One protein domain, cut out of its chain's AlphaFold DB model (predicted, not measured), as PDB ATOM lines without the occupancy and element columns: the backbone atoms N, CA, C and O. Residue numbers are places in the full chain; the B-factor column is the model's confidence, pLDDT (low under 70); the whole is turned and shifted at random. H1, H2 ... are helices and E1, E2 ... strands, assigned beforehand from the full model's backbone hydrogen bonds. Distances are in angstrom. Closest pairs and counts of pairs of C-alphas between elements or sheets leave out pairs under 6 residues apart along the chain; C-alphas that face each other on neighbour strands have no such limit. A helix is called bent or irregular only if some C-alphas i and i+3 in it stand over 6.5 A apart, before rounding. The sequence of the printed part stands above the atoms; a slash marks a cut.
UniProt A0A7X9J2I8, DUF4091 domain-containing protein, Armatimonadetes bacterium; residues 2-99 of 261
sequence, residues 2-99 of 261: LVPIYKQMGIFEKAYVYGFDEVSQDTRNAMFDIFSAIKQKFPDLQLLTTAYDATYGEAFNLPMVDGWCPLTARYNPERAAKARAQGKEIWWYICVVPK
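AT A GLANCE: This is residues 2 to 99 of the 261 residues of the protein "DUF4091 domain-containing protein" of Armatimonadetes bacterium (UniProt A0A7X9J2I8). What shape do these atoms make? A small parallel sheet, E1 beside E2, lies in the core and is widened past E2 by two short parallel pairings of residues 67 to 68 and 89 to 90, and the long helix H2 packs over it with residues 31 to 39. H1 sits at one end of the longest axis and the tail to Lys 99 reaches the other, while H3 lies away from H2. How much of it is regular? The printed part has 98 residues, with three named helices and two named strands in the order H1, E1, H2, E2, H3; under half of the residues are in named elements, and the class is mostly helix. The whole is compact, with a radius of gyration of the C-alphas of 13.9 A, and spans 43 by 29 by 26 A.

IN THESE COORDINATES: Where are the strands? E1 is residues 16 to 18, 6.3 A long, with C-alpha 16 at (30.344, -43.580, 7.231). E2 is residues 46 to 49, 10.4 A long. Where are the helices? H2 is residues 25 to 41, 24.6 A long, beginning at C-alpha 25, (26.479, -57.460, 23.892). H1 is residues 2 to 8, 10.1 A long, and H3 is residues 77 to 85, 12.2 A long, ending at C-alpha 85, (38.767, -37.516, 24.571).

HOW THE PARTS SIT: How do E1 and E2 pair? They are parallel neighbours at 18 degrees, with N 17 and O 46 2.8 A apart and N 48 and O 17 2.9 A apart, both within hydrogen-bond range. E1, H2 and E2 form a strand-helix-strand unit, two parallel neighbour strands with a helix between them in the chain, and its crossover is right-handed. Where is H2? Its closest C-alpha pair with E2 is Phe 35 and Leu 47, 7.7 A apart. H2 has a kink of 29 degrees near residue 32 and is irregular, C-alphas 26 and 29 being 7.5 A apart. Which helices stay apart? H1, H2 and H3 are apart from one another. How are the helix backbones? In H1 and H3 every O i to N i+4 pair is within hydrogen-bond range, and in H2 11 of 13 are.

THE WHOLE: How large is it? The two C-alphas farthest apart, those of Gln 8 and Lys 99, are 44.0 A apart. Which links are long? The link from E2 to H3, residues 50 to 76, is long. Is anything missing or uncertain? The printed part has no cut, its mean pLDDT is 96.2, and no printed residue is under 70.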
ATOM      1  N   LEU A   2      32.319 -49.265  -3.364       89.94
ATOM      2  CA  LEU A   2      31.945 -47.848  -3.246       89.94
ATOM      3  C   LEU A   2      33.070 -46.922  -2.750       89.94
ATOM      4  O   LEU A   2      33.211 -45.827  -3.270       89.94
ATOM      5  N   VAL A   3      33.918 -47.365  -1.813       92.38
ATOM      6  CA  VAL A   3      34.960 -46.493  -1.228       92.38
ATOM      7  C   VAL A   3      35.901 -45.858  -2.272       92.38
ATOM      8  O   VAL A   3      36.076 -44.643  -2.218       92.38
ATOM      9  N   PRO A   4      36.463 -46.592  -3.257       92.00
ATOM     10  CA  PRO A   4      37.256 -45.964  -4.321       92.00
ATOM     11  C   PRO A   4      36.492 -44.902  -5.123       92.00
ATOM     12  O   PRO A   4      37.064 -43.867  -5.450       92.00
ATOM     13  N   ILE A   5      35.198 -45.124  -5.385       94.94
ATOM     14  CA  ILE A   5      34.334 -44.169  -6.096       94.94
ATOM     15  C   ILE A   5      34.173 -42.893  -5.261       94.94
ATOM     16  O   ILE A   5      34.369 -41.794  -5.772       94.94
ATOM     17  N   TYR A   6      33.901 -43.023  -3.960       95.62
ATOM     18  CA  TYR A   6      33.772 -41.870  -3.061       95.62
ATOM     19  C   TYR A   6      35.069 -41.067  -2.941       95.62
ATOM     20  O   TYR A   6      35.018 -39.837  -2.896       95.62
ATOM     21  N   LYS A   7      36.227 -41.742  -2.942       94.62
ATOM     22  CA  LYS A   7      37.541 -41.080  -2.961       94.62
ATOM     23  C   LYS A   7      37.761 -40.314  -4.265       94.62
ATOM     24  O   LYS A   7      38.144 -39.152  -4.218       94.62
ATOM     25  N   GLN A   8      37.451 -40.916  -5.413       96.38
ATOM     26  CA  GLN A   8      37.559 -40.251  -6.716       96.38
ATOM     27  C   GLN A   8      36.635 -39.028  -6.832       96.38
ATOM     28  O   GLN A   8      37.010 -38.028  -7.436       96.38
ATOM     29  N   MET A   9      35.444 -39.096  -6.237       96.69
ATOM     30  CA  MET A   9      34.479 -37.993  -6.208       96.69
ATOM     31  C   MET A   9      34.797 -36.916  -5.156       96.69
ATOM     32  O   MET A   9      34.088 -35.916  -5.093       96.69
ATOM     33  N   GLY A  10      35.811 -37.110  -4.304       96.25
ATOM     34  CA  GLY A  10      36.144 -36.165  -3.232       96.25
ATOM     35  C   GLY A  10      35.091 -36.069  -2.119       96.25
ATOM     36  O   GLY A  10      35.038 -35.068  -1.413       96.25
ATOM     37  N   ILE A  11      34.239 -37.088  -1.959       96.00
ATOM     38  CA  ILE A  11      33.161 -37.121  -0.948       96.00
ATOM     39  C   ILE A  11      33.398 -38.159   0.153       96.00
ATOM     40  O   ILE A  11      32.530 -38.356   0.999       96.00
ATOM     41  N   PHE A  12      34.548 -38.838   0.141       95.75
ATOM     42  CA  PHE A  12      34.863 -39.904   1.093       95.75
ATOM     43  C   PHE A  12      34.771 -39.454   2.557       95.75
ATOM     44  O   PHE A  12      34.201 -40.180   3.358       95.75
ATOM     45  N   GLU A  13      35.214 -38.235   2.874       93.88
ATOM     46  CA  GLU A  13      35.150 -37.667   4.233       93.88
ATOM     47  C   GLU A  13      33.716 -37.500   4.770       93.88
ATOM     48  O   GLU A  13      33.517 -37.293   5.960       93.88
ATOM     49  N   LYS A  14      32.698 -37.578   3.903       92.25
ATOM     50  CA  LYS A  14      31.279 -37.528   4.294       92.25
ATOM     51  C   LYS A  14      30.675 -38.916   4.510       92.25
ATOM     52  O   LYS A  14      29.511 -39.021   4.891       92.25
ATOM     53  N   ALA A  15      31.410 -39.974   4.177       93.75
ATOM     54  CA  ALA A  15      30.910 -41.336   4.215       93.75
ATOM     55  C   ALA A  15      31.204 -41.989   5.566       93.75
ATOM     56  O   ALA A  15      32.323 -41.947   6.070       93.75
ATOM     57  N   TYR A  16      30.207 -42.689   6.090       94.94
ATOM     58  CA  TYR A  16      30.344 -43.580   7.231       94.94
ATOM     59  C   TYR A  16      29.544 -44.857   6.978       94.94
ATOM     60  O   TYR A  16      28.634 -44.893   6.145       94.94
ATOM     61  N   VAL A  17      29.897 -45.926   7.682       96.56
ATOM     62  CA  VAL A  17      29.080 -47.135   7.760       96.56
ATOM     63  C   VAL A  17      28.288 -47.069   9.050       96.56
ATOM     64  O   VAL A  17      28.851 -47.169  10.136       96.56
ATOM     65  N   TYR A  18      26.975 -46.926   8.906       96.38
ATOM     66  CA  TYR A  18      26.038 -47.237   9.971       96.38
ATOM     67  C   TYR A  18      25.823 -48.749  10.017       96.38
ATOM     68  O   TYR A  18      25.503 -49.359   8.993       96.38
ATOM     69  N   GLY A  19      26.001 -49.368  11.179       95.19
ATOM     70  CA  GLY A  19      25.805 -50.805  11.326       95.19
ATOM     71  C   GLY A  19      25.412 -51.214  12.733       95.19
ATOM     72  O   GLY A  19      25.596 -50.458  13.686       95.19
ATOM     73  N   PHE A  20      24.917 -52.450  12.848       96.69
ATOM     74  CA  PHE A  20      24.528 -53.069  14.119       96.69
ATOM     75  C   PHE A  20      23.510 -52.227  14.887       96.69
ATOM     76  O   PHE A  20      23.789 -51.690  15.957       96.69
ATOM     77  N   ASP A  21      22.332 -52.109  14.283       96.75
ATOM     78  CA  ASP A  21      21.236 -51.305  14.803       96.75
ATOM     79  C   ASP A  21      20.644 -51.936  16.069       96.75
ATOM     80  O   ASP A  21      20.187 -53.079  16.027       96.75
ATOM     81  N   GLU A  22      20.695 -51.213  17.190       95.50
ATOM     82  CA  GLU A  22      20.054 -51.585  18.460       95.50
ATOM     83  C   GLU A  22      20.397 -53.001  18.978       95.50
ATOM     84  O   GLU A  22      19.588 -53.680  19.618       95.50
ATOM     85  N   VAL A  23      21.620 -53.475  18.724       96.06
ATOM     86  CA  VAL A  23      22.053 -54.813  19.157       96.06
ATOM     87  C   VAL A  23      22.607 -54.828  20.589       96.06
ATOM     88  O   VAL A  23      23.147 -53.835  21.082       96.06
ATOM     89  N   SER A  24      22.511 -55.979  21.260       94.31
ATOM     90  CA  SER A  24      23.083 -56.217  22.595       94.31
ATOM     91  C   SER A  24      24.522 -56.751  22.535       94.31
ATOM     92  O   SER A  24      25.064 -57.057  21.467       94.31
ATOM     93  N   GLN A  25      25.126 -56.925  23.717       91.38
ATOM     94  CA  GLN A  25      26.479 -57.460  23.892       91.38
ATOM     95  C   GLN A  25      26.676 -58.852  23.278       91.38
ATOM     96  O   GLN A  25      27.795 -59.184  22.894       91.38
ATOM     97  N   ASP A  26      25.614 -59.640  23.108       93.81
ATOM     98  CA  ASP A  26      25.690 -60.971  22.488       93.81
ATOM     99  C   ASP A  26      26.189 -60.904  21.034       93.81
ATOM    100  O   ASP A  26      26.797 -61.842  20.520       93.81
ATOM    101  N   THR A  27      26.009 -59.752  20.384       94.62
ATOM    102  CA  THR A  27      26.428 -59.503  18.996       94.62
ATOM    103  C   THR A  27      27.856 -58.954  18.906       94.62
ATOM    104  O   THR A  27      28.379 -58.760  17.808       94.62
ATOM    105  N   ARG A  28      28.527 -58.730  20.048       94.62
ATOM    106  CA  ARG A  28      29.863 -58.118  20.137       94.62
ATOM    107  C   ARG A  28      30.895 -58.799  19.244       94.62
ATOM    108  O   ARG A  28      31.679 -58.105  18.607       94.62
ATOM    109  N   ASN A  29      30.928 -60.130  19.204       96.62
ATOM    110  CA  ASN A  29      31.933 -60.844  18.411       96.62
ATOM    111  C   ASN A  29      31.725 -60.595  16.911       96.62
ATOM    112  O   ASN A  29      32.670 -60.249  16.211       96.62
ATOM    113  N   ALA A  30      30.475 -60.644  16.441       97.06
ATOM    114  CA  ALA A  30      30.152 -60.314  15.056       97.06
ATOM    115  C   ALA A  30      30.472 -58.846  14.725       97.06
ATOM    116  O   ALA A  30      31.009 -58.566  13.654       97.06
ATOM    117  N   MET A  31      30.198 -57.918  15.653       97.69
ATOM    118  CA  MET A  31      30.611 -56.515  15.524       97.69
ATOM    119  C   MET A  31      32.120 -56.392  15.363       97.69
ATOM    120  O   MET A  31      32.579 -55.747  14.424       97.69
ATOM    121  N   PHE A  32      32.884 -57.028  16.254       97.69
ATOM    122  CA  PHE A  32      34.339 -56.991  16.228       97.69
ATOM    123  C   PHE A  32      34.875 -57.505  14.893       97.69
ATOM    124  O   PHE A  32      35.660 -56.807  14.253       97.69
ATOM    125  N   ASP A  33      34.424 -58.675  14.445       97.94
ATOM    126  CA  ASP A  33      34.912 -59.307  13.220       97.94
ATOM    127  C   ASP A  33      34.591 -58.459  11.982       97.94
ATOM    128  O   ASP A  33      35.475 -58.154  11.176       97.94
ATOM    129  N   ILE A  34      33.337 -58.015  11.850       98.06
ATOM    130  CA  ILE A  34      32.874 -57.261  10.679       98.06
ATOM    131  C   ILE A  34      33.509 -55.870  10.639       98.06
ATOM    132  O   ILE A  34      34.062 -55.475   9.611       98.06
ATOM    133  N   PHE A  35      33.474 -55.119  11.742       97.94
ATOM    134  CA  PHE A  35      34.055 -53.778  11.777       97.94
ATOM    135  C   PHE A  35      35.583 -53.797  11.681       97.94
ATOM    136  O   PHE A  35      36.146 -52.940  10.997       97.94
ATOM    137  N   SER A  36      36.264 -54.801  12.245       97.81
ATOM    138  CA  SER A  36      37.712 -54.972  12.044       97.81
ATOM    139  C   SER A  36      38.045 -55.257  10.585       97.81
ATOM    140  O   SER A  36      38.957 -54.638  10.042       97.81
ATOM    141  N   ALA A  37      37.291 -56.134   9.917       97.75
ATOM    142  CA  ALA A  37      37.494 -56.413   8.497       97.75
ATOM    143  C   ALA A  37      37.277 -55.161   7.626       97.75
ATOM    144  O   ALA A  37      38.020 -54.930   6.667       97.75
ATOM    145  N   ILE A  38      36.298 -54.315   7.975       96.69
ATOM    146  CA  ILE A  38      36.088 -53.026   7.301       96.69
ATOM    147  C   ILE A  38      37.292 -52.105   7.520       96.69
ATOM    148  O   ILE A  38      37.846 -51.612   6.537       96.69
ATOM    149  N   LYS A  39      37.740 -51.913   8.766       97.12
ATOM    150  CA  LYS A  39      38.864 -51.021   9.102       97.12
ATOM    151  C   LYS A  39      40.207 -51.501   8.557       97.12
ATOM    152  O   LYS A  39      41.008 -50.677   8.133       97.12
ATOM    153  N   GLN A  40      40.443 -52.809   8.469       97.38
ATOM    154  CA  GLN A  40      41.633 -53.354   7.802       97.38
ATOM    155  C   GLN A  40      41.707 -52.937   6.330       97.38
ATOM    156  O   GLN A  40      42.787 -52.690   5.800       97.38
ATOM    157  N   LYS A  41      40.554 -52.857   5.658       95.62
ATOM    158  CA  LYS A  41      40.485 -52.480   4.246       95.62
ATOM    159  C   LYS A  41      40.395 -50.969   4.036       95.62
ATOM    160  O   LYS A  41      40.899 -50.457   3.038       95.62
ATOM    161  N   PHE A  42      39.718 -50.275   4.944       95.56
ATOM    162  CA  PHE A  42      39.406 -48.854   4.875       95.56
ATOM    163  C   PHE A  42      39.566 -48.226   6.273       95.56
ATOM    164  O   PHE A  42      38.565 -47.993   6.950       95.56
ATOM    165  N   PRO A  43      40.808 -47.967   6.725       95.19
ATOM    166  CA  PRO A  43      41.076 -47.515   8.095       95.19
ATOM    167  C   PRO A  43      40.418 -46.169   8.419       95.19
ATOM    168  O   PRO A  43      39.913 -45.972   9.524       95.19
ATOM    169  N   ASP A  44      40.342 -45.294   7.419       94.69
ATOM    170  CA  ASP A  44      39.794 -43.941   7.548       94.69
ATOM    171  C   ASP A  44      38.260 -43.892   7.418       94.69
ATOM    172  O   ASP A  44      37.663 -42.831   7.558       94.69
ATOM    173  N   LEU A  45      37.596 -45.016   7.107       96.31
ATOM    174  CA  LEU A  45      36.138 -45.038   6.966       96.31
ATOM    175  C   LEU A  45      35.491 -45.008   8.351       96.31
ATOM    176  O   LEU A  45      35.721 -45.913   9.155       96.31
ATOM    177  N   GLN A  46      34.676 -43.988   8.599       96.88
ATOM    178  CA  GLN A  46      33.957 -43.807   9.856       96.88
ATOM    179  C   GLN A  46      32.937 -44.933  10.078       96.88
ATOM    180  O   GLN A  46      32.236 -45.344   9.148       96.88
ATOM    181  N   LEU A  47      32.845 -45.426  11.309       98.06
ATOM    182  CA  LEU A  47      31.886 -46.439  11.747       98.06
ATOM    183  C   LEU A  47      30.986 -45.869  12.841       98.06
ATOM    184  O   LEU A  47      31.490 -45.434  13.871       98.06
ATOM    185  N   LEU A  48      29.670 -45.932  12.642       98.19
ATOM    186  CA  LEU A  48      28.649 -45.440  13.571       98.19
ATOM    187  C   LEU A  48      27.674 -46.570  13.929       98.19
ATOM    188  O   LEU A  48      27.312 -47.380  13.072       98.19
ATOM    189  N   THR A  49      27.224 -46.626  15.182       98.31
ATOM    190  CA  THR A  49      26.261 -47.641  15.637       98.31
ATOM    191  C   THR A  49      25.331 -47.127  16.739       98.31
ATOM    192  O   THR A  49      25.708 -46.258  17.528       98.31
ATOM    193  N   THR A  50      24.128 -47.697  16.815       97.88
ATOM    194  CA  THR A  50      23.165 -47.558  17.928       97.88
ATOM    195  C   THR A  50      23.208 -48.754  18.890       97.88
ATOM    196  O   THR A  50      22.348 -48.870  19.765       97.88
ATOM    197  N   ALA A  51      24.195 -49.651  18.761       97.50
ATOM    198  CA  ALA A  51      24.371 -50.785  19.664       97.50
ATOM    199  C   ALA A  51      24.347 -50.357  21.142       97.50
ATOM    200  O   ALA A  51      24.877 -49.311  21.533       97.50
ATOM    201  N   TYR A  52      23.738 -51.189  21.985       96.25
ATOM    202  CA  TYR A  52      23.433 -50.862  23.373       96.25
ATOM    203  C   TYR A  52      24.637 -51.024  24.312       96.25
ATOM    204  O   TYR A  52      24.613 -51.833  25.240       96.25
ATOM    205  N   ASP A  53      25.667 -50.197  24.114       95.25
ATOM    206  CA  ASP A  53      26.794 -50.042  25.033       95.25
ATOM    207  C   ASP A  53      26.776 -48.652  25.695       95.25
ATOM    208  O   ASP A  53      27.179 -47.639  25.120       95.25
ATOM    209  N   ALA A  54      26.348 -48.605  26.959       93.69
ATOM    210  CA  ALA A  54      26.299 -47.370  27.747       93.69
ATOM    211  C   ALA A  54      27.687 -46.785  28.081       93.69
ATOM    212  O   ALA A  54      27.769 -45.735  28.722       93.69
ATOM    213  N   THR A  55      28.769 -47.481  27.739       95.38
ATOM    214  CA  THR A  55      30.158 -47.029  27.905       95.38
ATOM    215  C   THR A  55      30.793 -46.580  26.590       95.38
ATOM    216  O   THR A  55      31.975 -46.255  26.580       95.38
ATOM    217  N   TYR A  56      30.016 -46.539  25.502       96.31
ATOM    218  CA  TYR A  56      30.472 -46.100  24.181       96.31
ATOM    219  C   TYR A  56      31.681 -46.903  23.677       96.31
ATOM    220  O   TYR A  56      32.655 -46.355  23.164       96.31
ATOM    221  N   GLY A  57      31.608 -48.229  23.840       93.62
ATOM    222  CA  GLY A  57      32.548 -49.194  23.275       93.62
ATOM    223  C   GLY A  57      33.548 -49.797  24.252       93.62
ATOM    224  O   GLY A  57      34.216 -50.762  23.875       93.62
ATOM    225  N   GLU A  58      33.663 -49.294  25.487       93.44
ATOM    226  CA  GLU A  58      34.597 -49.847  26.482       93.44
ATOM    227  C   GLU A  58      34.163 -51.245  26.951       93.44
ATOM    228  O   GLU A  58      34.961 -52.183  26.943       93.44
ATOM    229  N   ALA A  59      32.887 -51.426  27.293       93.00
ATOM    230  CA  ALA A  59      32.334 -52.705  27.732       93.00
ATOM    231  C   ALA A  59      32.328 -53.728  26.590       93.00
ATOM    232  O   ALA A  59      32.613 -54.913  26.794       93.00
ATOM    233  N   PHE A  60      32.047 -53.279  25.365       93.75
ATOM    234  CA  PHE A  60      32.093 -54.144  24.191       93.75
ATOM    235  C   PHE A  60      33.521 -54.334  23.658       93.75
ATOM    236  O   PHE A  60      33.729 -55.222  22.837       93.75
ATOM    237  N   ASN A  61      34.516 -53.590  24.158       94.75
ATOM    238  CA  ASN A  61      35.899 -53.575  23.666       94.75
ATOM    239  C   ASN A  61      35.958 -53.492  22.130       94.75
ATOM    240  O   ASN A  61      36.555 -54.340  21.459       94.75
ATOM    241  N   LEU A  62      35.293 -52.476  21.584       95.50
ATOM    242  CA  LEU A  62      35.228 -52.197  20.150       95.50
ATOM    243  C   LEU A  62      36.006 -50.911  19.833       95.50
ATOM    244  O   LEU A  62      35.409 -49.898  19.466       95.50
ATOM    245  N   PRO A  63      37.350 -50.915  19.967       95.12
ATOM    246  CA  PRO A  63      38.157 -49.705  19.802       95.12
ATOM    247  C   PRO A  63      38.091 -49.136  18.380       95.12
ATOM    248  O   PRO A  63      38.390 -47.962  18.182       95.12
ATOM    249  N   MET A  64      37.687 -49.952  17.404       96.50
ATOM    250  CA  MET A  64      37.596 -49.591  15.993       96.50
ATOM    251  C   MET A  64      36.330 -48.804  15.620       96.50
ATOM    252  O   MET A  64      36.282 -48.268  14.520       96.50
ATOM    253  N   VAL A  65      35.306 -48.763  16.483       97.75
ATOM    254  CA  VAL A  65      34.060 -48.013  16.233       97.75
ATOM    255  C   VAL A  65      34.299 -46.542  16.524       97.75
ATOM    256  O   VAL A  65      34.693 -46.222  17.642       97.75
ATOM    257  N   ASP A  66      34.077 -45.655  15.563       98.12
ATOM    258  CA  ASP A  66      34.381 -44.228  15.712       98.12
ATOM    259  C   ASP A  66      33.233 -43.448  16.362       98.12
ATOM    260  O   ASP A  66      33.480 -42.508  17.112       98.12
ATOM    261  N   GLY A  67      31.987 -43.864  16.131       98.06
ATOM    262  CA  GLY A  67      30.792 -43.165  16.581       98.06
ATOM    263  C   GLY A  67      29.787 -44.057  17.308       98.06
ATOM    264  O   GLY A  67      29.517 -45.187  16.894       98.06
ATOM    265  N   TRP A  68      29.163 -43.514  18.352       98.50
ATOM    266  CA  TRP A  68      28.073 -44.153  19.094       98.50
ATOM    267  C   TRP A  68      26.851 -43.247  19.157       98.50
ATOM    268  O   TRP A  68      26.967 -42.047  19.386       98.50
ATOM    269  N   CYS A  69      25.669 -43.828  18.995       98.50
ATOM    270  CA  CYS A  69      24.405 -43.106  18.967       98.50
ATOM    271  C   CYS A  69      23.415 -43.732  19.968       98.50
ATOM    272  O   CYS A  69      22.577 -44.540  19.585       98.50
ATOM    273  N   PRO A  70      23.519 -43.444  21.278       98.12
ATOM    274  CA  PRO A  70      22.530 -43.876  22.264       98.12
ATOM    275  C   PRO A  70      21.190 -43.141  22.115       98.12
ATOM    276  O   PRO A  70      21.127 -42.009  21.636       98.12
ATOM    277  N   LEU A  71      20.121 -43.725  22.663       98.00
ATOM    278  CA  LEU A  71      18.880 -42.988  22.923       98.00
ATOM    279  C   LEU A  71      19.167 -41.733  23.759       98.00
ATOM    280  O   LEU A  71      19.963 -41.794  24.699       98.00
ATOM    281  N   THR A  72      18.455 -40.634  23.507       97.81
ATOM    282  CA  THR A  72      18.566 -39.392  24.305       97.81
ATOM    283  C   THR A  72      18.400 -39.642  25.811       97.81
ATOM    284  O   THR A  72      19.133 -39.081  26.624       97.81
ATOM    285  N   ALA A  73      17.503 -40.551  26.209       97.31
ATOM    286  CA  ALA A  73      17.301 -40.944  27.609       97.31
ATOM    287  C   ALA A  73      18.463 -41.755  28.220       97.31
ATOM    288  O   ALA A  73      18.551 -41.881  29.438       97.31
ATOM    289  N   ARG A  74      19.350 -42.315  27.389       97.19
ATOM    290  CA  ARG A  74      20.544 -43.073  27.801       97.19
ATOM    291  C   ARG A  74      21.845 -42.296  27.580       97.19
ATOM    292  O   ARG A  74      22.919 -42.822  27.870       97.19
ATOM    293  N   TYR A  75      21.771 -41.069  27.067       97.81
ATOM    294  CA  TYR A  75      22.940 -40.221  26.873       97.81
ATOM    295  C   TYR A  75      23.537 -39.817  28.227       97.81
ATOM    296  O   TYR A  75      22.845 -39.283  29.094       97.81
ATOM    297  N   ASN A  76      24.834 -40.065  28.411       97.44
ATOM    298  CA  ASN A  76      25.566 -39.708  29.618       97.44
ATOM    299  C   ASN A  76      26.678 -38.704  29.259       97.44
ATOM    300  O   ASN A  76      27.661 -39.102  28.631       97.44
ATOM    301  N   PRO A  77      26.564 -37.423  29.666       96.12
ATOM    302  CA  PRO A  77      27.524 -36.386  29.283       96.12
ATOM    303  C   PRO A  77      28.966 -36.652  29.733       96.12
ATOM    304  O   PRO A  77      29.902 -36.345  28.999       96.12
ATOM    305  N   GLU A  78      29.165 -37.239  30.915       96.88
ATOM    306  CA  GLU A  78      30.503 -37.519  31.457       96.88
ATOM    307  C   GLU A  78      31.203 -38.624  30.662       96.88
ATOM    308  O   GLU A  78      32.358 -38.483  30.255       96.88
ATOM    309  N   ARG A  79      30.481 -39.711  30.370       97.62
ATOM    310  CA  ARG A  79      30.985 -40.787  29.509       97.62
ATOM    311  C   ARG A  79      31.188 -40.306  28.082       97.62
ATOM    312  O   ARG A  79      32.160 -40.706  27.453       97.62
ATOM    313  N   ALA A  80      30.321 -39.421  27.594       97.81
ATOM    314  CA  ALA A  80      30.454 -38.863  26.258       97.81
ATOM    315  C   ALA A  80      31.722 -38.007  26.160       97.81
ATOM    316  O   ALA A  80      32.493 -38.155  25.219       97.81
ATOM    317  N   ALA A  81      32.006 -37.182  27.175       97.56
ATOM    318  CA  ALA A  81      33.253 -36.427  27.261       97.56
ATOM    319  C   ALA A  81      34.490 -37.343  27.312       97.56
ATOM    320  O   ALA A  81      35.470 -37.080  26.615       97.56
ATOM    321  N   LYS A  82      34.437 -38.441  28.080       97.25
ATOM    322  CA  LYS A  82      35.513 -39.447  28.122       97.25
ATOM    323  C   LYS A  82      35.744 -40.091  26.750       97.25
ATOM    324  O   LYS A  82      36.887 -40.179  26.313       97.25
ATOM    325  N   ALA A  83      34.678 -40.504  26.066       97.38
ATOM    326  CA  ALA A  83      34.762 -41.113  24.743       97.38
ATOM    327  C   ALA A  83      35.269 -40.116  23.682       97.38
ATOM    328  O   ALA A  83      36.151 -40.450  22.894       97.38
ATOM    329  N   ARG A  84      34.820 -38.854  23.718       97.62
ATOM    330  CA  ARG A  84      35.349 -37.782  22.856       97.62
ATOM    331  C   ARG A  84      36.839 -37.539  23.056       97.62
ATOM    332  O   ARG A  84      37.559 -37.341  22.085       97.62
ATOM    333  N   ALA A  85      37.332 -37.610  24.295       97.00
ATOM    334  CA  ALA A  85      38.767 -37.516  24.571       97.00
ATOM    335  C   ALA A  85      39.578 -38.673  23.948       97.00
ATOM    336  O   ALA A  85      40.786 -38.546  23.766       97.00
ATOM    337  N   GLN A  86      38.917 -39.778  23.588       95.56
ATOM    338  CA  GLN A  86      39.481 -40.909  22.842       95.56
ATOM    339  C   GLN A  86      39.225 -40.804  21.323       95.56
ATOM    340  O   GLN A  86      39.446 -41.772  20.596       95.56
ATOM    341  N   GLY A  87      38.751 -39.652  20.836       96.06
ATOM    342  CA  GLY A  87      38.476 -39.402  19.420       96.06
ATOM    343  C   GLY A  87      37.155 -39.983  18.913       96.06
ATOM    344  O   GLY A  87      37.014 -40.150  17.706       96.06
ATOM    345  N   LYS A  88      36.212 -40.323  19.803       97.50
ATOM    346  CA  LYS A  88      34.889 -40.833  19.418       97.50
ATOM    347  C   LYS A  88      33.881 -39.713  19.190       97.50
ATOM    348  O   LYS A  88      33.882 -38.728  19.925       97.50
ATOM    349  N   GLU A  89      32.963 -39.922  18.255       97.81
ATOM    350  CA  GLU A  89      31.747 -39.119  18.125       97.81
ATOM    351  C   GLU A  89      30.603 -39.747  18.927       97.81
ATOM    352  O   GLU A  89      30.346 -40.948  18.849       97.81
ATOM    353  N   ILE A  90      29.882 -38.942  19.698       98.38
ATOM    354  CA  ILE A  90      28.734 -39.381  20.486       98.38
ATOM    355  C   ILE A  90      27.504 -38.601  20.048       98.38
ATOM    356  O   ILE A  90      27.262 -37.466  20.463       98.38
ATOM    357  N   TRP A  91      26.727 -39.241  19.190       98.44
ATOM    358  CA  TRP A  91      25.444 -38.759  18.710       98.44
ATOM    359  C   TRP A  91      24.355 -39.087  19.738       98.44
ATOM    360  O   TRP A  91      24.613 -39.634  20.810       98.44
ATOM    361  N   TRP A  92      23.107 -38.795  19.404       98.50
ATOM    362  CA  TRP A  92      21.952 -39.368  20.085       98.50
ATOM    363  C   TRP A  92      20.771 -39.530  19.127       98.50
ATOM    364  O   TRP A  92      20.764 -38.951  18.038       98.50
ATOM    365  N   TYR A  93      19.770 -40.312  19.517       98.12
ATOM    366  CA  TYR A  93      18.567 -40.492  18.707       98.12
ATOM    367  C   TYR A  93      17.293 -40.608  19.540       98.12
ATOM    368  O   TYR A  93      17.322 -40.871  20.748       98.12
ATOM    369  N   ILE A  94      16.174 -40.409  18.853       97.44
ATOM    370  CA  ILE A  94      14.821 -40.729  19.309       97.44
ATOM    371  C   ILE A  94      14.144 -41.633  18.269       97.44
ATOM    372  O   ILE A  94      14.579 -41.719  17.121       97.44
ATOM    373  N   CYS A  95      13.078 -42.307  18.671       95.56
ATOM    374  CA  CYS A  95      12.195 -43.135  17.853       95.56
ATOM    375  C   CYS A  95      10.849 -43.257  18.596       95.56
ATOM    376  O   CYS A  95      10.450 -42.334  19.315       95.56
ATOM    377  N   VAL A  96      10.214 -44.433  18.563       94.62
ATOM    378  CA  VAL A  96       9.105 -44.817  19.463       94.62
ATOM    379  C   VAL A  96       9.427 -44.680  20.965       94.62
ATOM    380  O   VAL A  96       8.536 -44.750  21.817       94.62
ATOM    381  N   VAL A  97      10.698 -44.456  21.302       94.94
ATOM    382  CA  VAL A  97      11.201 -44.068  22.621       94.94
ATOM    383  C   VAL A  97      12.216 -42.914  22.487       94.94
ATOM    384  O   VAL A  97      12.782 -42.714  21.417       94.94
ATOM    385  N   PRO A  98      12.494 -42.152  23.556       95.00
ATOM    386  CA  PRO A  98      11.878 -42.240  24.874       95.00
ATOM    387  C   PRO A  98      10.443 -41.701  24.899       95.00
ATOM    388  O   PRO A  98      10.046 -40.870  24.087       95.00
ATOM    389  N   LYS A  99       9.656 -42.213  25.845       93.56
ATOM    390  CA  LYS A  99       8.295 -41.747  26.145       93.56
ATOM    391  C   LYS A  99       8.351 -40.582  27.151       93.56
ATOM    392  O   LYS A  99       9.425 -40.339  27.718       93.56
TER     393      LYS A  99